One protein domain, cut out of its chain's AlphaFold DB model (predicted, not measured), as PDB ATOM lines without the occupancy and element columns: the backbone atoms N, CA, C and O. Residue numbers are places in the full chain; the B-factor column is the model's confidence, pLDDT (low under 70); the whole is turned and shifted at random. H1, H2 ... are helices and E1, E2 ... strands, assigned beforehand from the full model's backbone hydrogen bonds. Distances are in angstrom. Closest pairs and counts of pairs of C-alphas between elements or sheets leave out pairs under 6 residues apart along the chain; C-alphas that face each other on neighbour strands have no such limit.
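AT A GLANCE: This is residues 12 to 54 of the 58 residues of the protein "Methanogen homoaconitase small subunit" of bioreactor metagenome (UniProt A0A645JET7). A small flat sheet of three strands makes one end of a rod, and two short helices that meet at a corner make the other, with the link of residues 31 to 35 running between the two parts. Neither helix packs on the sheet, and both of its faces are bare of named helices. The printed part has 43 residues, with three named strands and then two named helices in the order E1, E2, E3, H1, H2; the sheet runs E1, E2, E3, antiparallel throughout, and the class is mixed, helices and strands. The whole is only just loose, close to extended, with a radius of gyration of the C-alphas of 13.6 A and spans of 42 by 16 by 9 A.

HOW THE PARTS SIT: Strand E1, residues 12 to 14, and strand E2, residues 19 to 22, form a hairpin, antiparallel at 178 degrees. The C-alphas of Ile 13 and Ile 20 face each other at 4.5 A, and N 12 and O 21 are within hydrogen-bond range at 2.8 A, as are N 21 and O 12 at 2.8 A. E2 forms a second hairpin with strand E3, residues 27 to 30, antiparallel at 158 degrees. Here the C-alphas of Phe 21 and Arg 28 face each other at 4.6 A, and N 20 and O 29 are within hydrogen-bond range at 2.9 A. The three strands are a meander, each strand the antiparallel neighbour of the one before; E1 and E3 are its edge strands and E2 is the inner one. Helix H1, residues 36 to 43, is not on the sheet, with 0 pairs of C-alphas within 10 A. The same holds for helix H2, residues 47 to 52. H1 and H2 touch only at the corner by their link, with 4 pairs of C-alphas within 8 A; the closest C-alphas are those of Ile 41 and Ser 50, 5.1 A apart. Their lines are about perpendicular, at 90 degrees. In H1 and H2 every O i to N i+4 pair is within hydrogen-bond range.

IN THESE COORDINATES: E1 begins at C-alpha 12, (237.792, 266.988, 237.202), and spans 6.9 A from first to last C-alpha. E2 spans 10.1 A and E3 10.5 A. H1 begins at C-alpha 36, (222.325, 275.443, 225.510), and spans 10.4 A. H2 spans 9.0 A and ends at C-alpha 52, (222.658, 267.641, 209.725).

THE WHOLE: The two C-alphas farthest apart are those of Lys 25 and Arg 54, at 43.0 A. The printed part has no cut, and its four links, E1 to E2, E2 to E3, E3 to H1 and H1 to H2, are tight. The mean pLDDT of the printed part is 87.9, and the model's confidence is low, under 70, at residues 53 to 54.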
ATOM      1  N   GLU A  12     239.159 267.486 237.309       94.38
ATOM      2  CA  GLU A  12     237.792 266.988 237.202       94.38
ATOM      3  C   GLU A  12     236.888 268.143 236.757       94.38
ATOM      4  O   GLU A  12     236.791 269.166 237.437       94.38
ATOM      5  N   ILE A  13     236.247 268.011 235.594       90.81
ATOM      6  CA  ILE A  13     235.450 269.082 234.983       90.81
ATOM      7  C   ILE A  13     234.013 268.606 234.781       90.81
ATOM      8  O   ILE A  13     233.765 267.634 234.070       90.81
ATOM      9  N   ASP A  14     233.059 269.336 235.357       90.12
ATOM     10  CA  ASP A  14     231.634 269.210 235.064       90.12
ATOM     11  C   ASP A  14     231.231 270.306 234.071       90.12
ATOM     12  O   ASP A  14     231.060 271.476 234.424       90.12
ATOM     13  N   PHE A  15     231.063 269.914 232.811       82.56
ATOM     14  CA  PHE A  15     230.681 270.817 231.724       82.56
ATOM     15  C   PHE A  15     229.231 271.306 231.807       82.56
ATOM     16  O   PHE A  15     228.907 272.339 231.221       82.56
ATOM     17  N   SER A  16     228.357 270.592 232.522       82.50
ATOM     18  CA  SER A  16     226.961 270.990 232.706       82.50
ATOM     19  C   SER A  16     226.844 272.129 233.713       82.50
ATOM     20  O   SER A  16     226.088 273.073 233.490       82.50
ATOM     21  N   THR A  17     227.602 272.064 234.812       88.31
ATOM     22  CA  THR A  17     227.567 273.099 235.859       88.31
ATOM     23  C   THR A  17     228.689 274.130 235.752       88.31
ATOM     24  O   THR A  17     228.618 275.165 236.413       88.31
ATOM     25  N   GLY A  18     229.720 273.878 234.940       89.00
ATOM     26  CA  GLY A  18     230.922 274.710 234.838       89.00
ATOM     27  C   GLY A  18     231.875 274.565 236.031       89.00
ATOM     28  O   GLY A  18     232.777 275.387 236.192       89.00
ATOM     29  N   LYS A  19     231.681 273.565 236.897       93.44
ATOM     30  CA  LYS A  19     232.558 273.327 238.049       93.44
ATOM     31  C   LYS A  19     233.830 272.629 237.597       93.44
ATOM     32  O   LYS A  19     233.777 271.597 236.935       93.44
ATOM     33  N   ILE A  20     234.967 273.173 238.004       93.81
ATOM     34  CA  ILE A  20     236.286 272.599 237.742       93.81
ATOM     35  C   ILE A  20     236.938 272.333 239.093       93.81
ATOM     36  O   ILE A  20     236.984 273.217 239.951       93.81
ATOM     37  N   PHE A  21     237.450 271.129 239.291       95.38
ATOM     38  CA  PHE A  21     238.207 270.753 240.471       95.38
ATOM     39  C   PHE A  21     239.593 270.270 240.059       95.38
ATOM     40  O   PHE A  21     239.737 269.285 239.347       95.38
ATOM     41  N   ASN A  22     240.621 270.982 240.508       95.00
ATOM     42  CA  ASN A  22     241.997 270.531 240.395       95.00
ATOM     43  C   ASN A  22     242.290 269.608 241.578       95.00
ATOM     44  O   ASN A  22     242.452 270.081 242.709       95.00
ATOM     45  N   ALA A  23     242.329 268.304 241.311       94.38
ATOM     46  CA  ALA A  23     242.552 267.273 242.316       94.38
ATOM     47  C   ALA A  23     243.986 267.311 242.866       94.38
ATOM     48  O   ALA A  23     244.190 267.051 244.050       94.38
ATOM     49  N   THR A  24     244.968 267.711 242.048       93.94
ATOM     50  CA  THR A  24     246.380 267.823 242.449       93.94
ATOM     51  C   THR A  24     246.596 268.952 243.457       93.94
ATOM     52  O   THR A  24     247.269 268.774 244.472       93.94
ATOM     53  N   LYS A  25     245.988 270.119 243.211       92.56
ATOM     54  CA  LYS A  25     246.140 271.323 244.053       92.56
ATOM     55  C   LYS A  25     245.020 271.497 245.081       92.56
ATOM     56  O   LYS A  25     245.054 272.439 245.875       92.56
ATOM     57  N   ASN A  26     244.022 270.611 245.063       92.44
ATOM     58  CA  ASN A  26     242.802 270.676 245.865       92.44
ATOM     59  C   ASN A  26     242.089 272.042 245.754       92.44
ATOM     60  O   ASN A  26     241.696 272.658 246.751       92.44
ATOM     61  N   ARG A  27     241.958 272.551 244.522       92.75
ATOM     62  CA  ARG A  27     241.349 273.859 244.212       92.75
ATOM     63  C   ARG A  27     240.073 273.691 243.402       92.75
ATOM     64  O   ARG A  27     239.987 272.810 242.557       92.75
ATOM     65  N   ARG A  28     239.083 274.552 243.651       93.12
ATOM     66  CA  ARG A  28     237.793 274.561 242.947       93.12
ATOM     67  C   ARG A  28     237.602 275.886 242.225       93.12
ATOM     68  O   ARG A  28     237.809 276.936 242.828       93.12
ATOM     69  N   TYR A  29     237.140 275.810 240.986       91.56
ATOM     70  CA  TYR A  29     236.878 276.947 240.116       91.56
ATOM     71  C   TYR A  29     235.476 276.832 239.515       91.56
ATOM     72  O   TYR A  29     234.917 275.739 239.393       91.56
ATOM     73  N   GLN A  30     234.911 277.977 239.145       92.94
ATOM     74  CA  GLN A  30     233.606 278.069 238.505       92.94
ATOM     75  C   GLN A  30     233.767 278.799 237.175       92.94
ATOM     76  O   GLN A  30     234.001 280.006 237.141       92.94
ATOM     77  N   ALA A  31     233.630 278.058 236.084       89.38
ATOM     78  CA  ALA A  31     233.521 278.605 234.744       89.38
ATOM     79  C   ALA A  31     232.064 278.968 234.433       89.38
ATOM     80  O   ALA A  31     231.125 278.489 235.076       89.38
ATOM     81  N   GLN A  32     231.865 279.809 233.421       87.25
ATOM     82  CA  GLN A  32     230.529 280.012 232.872       87.25
ATOM     83  C   GLN A  32     230.081 278.729 232.156       87.25
ATOM     84  O   GLN A  32     230.854 278.186 231.364       87.25
ATOM     85  N   PRO A  33     228.859 278.232 232.418       84.50
ATOM     86  CA  PRO A  33     228.330 277.089 231.689       84.50
ATOM     87  C   PRO A  33     228.170 277.447 230.211       84.50
ATOM     88  O   PRO A  33     227.903 278.600 229.854       84.50
ATOM     89  N   PHE A  34     228.302 276.447 229.344       82.75
ATOM     90  CA  PHE A  34     228.051 276.656 227.927       82.75
ATOM     91  C   PHE A  34     226.581 277.032 227.688       82.75
ATOM     92  O   PHE A  34     225.685 276.446 228.302       82.75
ATOM     93  N   PRO A  35     226.302 277.963 226.759       87.25
ATOM     94  CA  PRO A  35     224.948 278.165 226.268       87.25
ATOM     95  C   PRO A  35     224.349 276.850 225.749       87.25
ATOM     96  O   PRO A  35     225.059 276.028 225.167       87.25
ATOM     97  N   LEU A  36     223.029 276.681 225.884       85.19
ATOM     98  CA  LEU A  36     222.325 275.443 225.510       85.19
ATOM     99  C   LEU A  36     222.621 274.978 224.075       85.19
ATOM    100  O   LEU A  36     222.776 273.787 223.833       85.19
ATOM    101  N   PHE A  37     222.757 275.909 223.127       87.00
ATOM    102  CA  PHE A  37     223.053 275.561 221.736       87.00
ATOM    103  C   PHE A  37     224.480 275.017 221.543       87.00
ATOM    104  O   PHE A  37     224.692 274.163 220.691       87.00
ATOM    105  N   ILE A  38     225.454 275.469 222.341       88.44
ATOM    106  CA  ILE A  38     226.823 274.932 222.319       88.44
ATOM    107  C   ILE A  38     226.845 273.537 222.945       88.44
ATOM    108  O   ILE A  38     227.488 272.638 222.406       88.44
ATOM    109  N   ALA A  39     226.104 273.330 224.038       85.56
ATOM    110  CA  ALA A  39     225.962 272.009 224.646       85.56
ATOM    111  C   ALA A  39     225.350 270.988 223.662       85.56
ATOM    112  O   ALA A  39     225.846 269.867 223.566       85.56
ATOM    113  N   ASP A  40     224.345 271.392 222.875       87.12
ATOM    114  CA  ASP A  40     223.757 270.565 221.807       87.12
ATOM    115  C   ASP A  40     224.777 270.221 220.707       87.12
ATOM    116  O   ASP A  40     224.889 269.064 220.296       87.12
ATOM    117  N   ILE A  41     225.588 271.195 220.281       89.88
ATOM    118  CA  ILE A  41     226.664 270.974 219.304       89.88
ATOM    119  C   ILE A  41     227.673 269.933 219.809       89.88
ATOM    120  O   ILE A  41     228.034 269.011 219.072       89.88
ATOM    121  N   ILE A  42     228.117 270.060 221.063       87.62
ATOM    122  CA  ILE A  42     229.061 269.122 221.686       87.62
ATOM    123  C   ILE A  42     228.425 267.732 221.800       87.62
ATOM    124  O   ILE A  42     229.045 266.743 221.409       87.62
ATOM    125  N   SER A  43     227.174 267.655 222.264       88.06
ATOM    126  CA  SER A  43     226.443 266.389 222.412       88.06
ATOM    127  C   SER A  43     226.253 265.652 221.087       88.06
ATOM    128  O   SER A  43     226.180 264.425 221.080       88.06
ATOM    129  N   LYS A  44     226.173 266.377 219.966       90.81
ATOM    130  CA  LYS A  44     226.068 265.796 218.621       90.81
ATOM    131  C   LYS A  44     227.428 265.432 218.014       90.81
ATOM    132  O   LYS A  44     227.491 264.969 216.879       90.81
ATOM    133  N   GLY A  45     228.525 265.604 218.749       89.62
ATOM    134  CA  GLY A  45     229.868 265.272 218.272       89.62
ATOM    135  C   GLY A  45     230.441 266.304 217.301       89.62
ATOM    136  O   GLY A  45     231.306 265.970 216.495       89.62
ATOM    137  N   GLY A  46     229.966 267.551 217.361       89.44
ATOM    138  CA  GLY A  46     230.530 268.664 216.606       89.44
ATOM    139  C   GLY A  46     229.514 269.439 215.776       89.44
ATOM    140  O   GLY A  46     228.358 269.051 215.594       89.44
ATOM    141  N   LEU A  47     229.979 270.578 215.258       90.06
ATOM    142  CA  LEU A  47     229.137 271.557 214.571       90.06
ATOM    143  C   LEU A  47     228.434 270.965 213.346       90.06
ATOM    144  O   LEU A  47     227.236 271.160 213.195       90.06
ATOM    145  N   LEU A  48     229.140 270.211 212.501       88.50
ATOM    146  CA  LEU A  48     228.547 269.641 211.285       88.50
ATOM    147  C   LEU A  48     227.384 268.693 211.605       88.50
ATOM    148  O   LEU A  48     226.301 268.836 211.043       88.50
ATOM    149  N   ASN A  49     227.561 267.807 212.585       89.31
ATOM    150  CA  ASN A  49     226.513 266.890 213.033       89.31
ATOM    151  C   ASN A  49     225.323 267.639 213.655       89.31
ATOM    152  O   ASN A  49     224.175 267.214 213.529       89.31
ATOM    153  N   SER A  50     225.576 268.790 214.295       86.69
ATOM    154  CA  SER A  50     224.511 269.648 214.829       86.69
ATOM    155  C   SER A  50     223.614 270.263 213.756       86.69
ATOM    156  O   SER A  50     222.438 270.525 214.019       86.69
ATOM    157  N   LEU A  51     224.159 270.453 212.553       84.50
ATOM    158  CA  LEU A  51     223.465 271.032 211.407       84.50
ATOM    159  C   LEU A  51     222.733 269.966 210.581       84.50
ATOM    160  O   LEU A  51     221.639 270.237 210.102       84.50
ATOM    161  N   GLN A  52     223.270 268.745 210.484       77.19
ATOM    162  CA  GLN A  52     222.658 267.641 209.725       77.19
ATOM    163  C   GLN A  52     221.280 267.217 210.260       77.19
ATOM    164  O   GLN A  52     220.388 266.880 209.490       77.19
ATOM    165  N   GLY A  53     221.059 267.280 211.578       64.06
ATOM    166  CA  GLY A  53     219.740 267.009 212.170       64.06
ATOM    167  C   GLY A  53     218.721 268.143 211.992       64.06
ATOM    168  O   GLY A  53     217.574 268.000 212.409       64.06
ATOM    169  N   ARG A  54     219.134 269.282 211.422       59.91
ATOM    170  CA  ARG A  54     218.313 270.493 211.276       59.91
ATOM    171  C   ARG A  54     217.591 270.568 209.922       59.91
ATOM    172  O   ARG A  54     216.758 271.448 209.752       59.91
TER     173      ARG A  54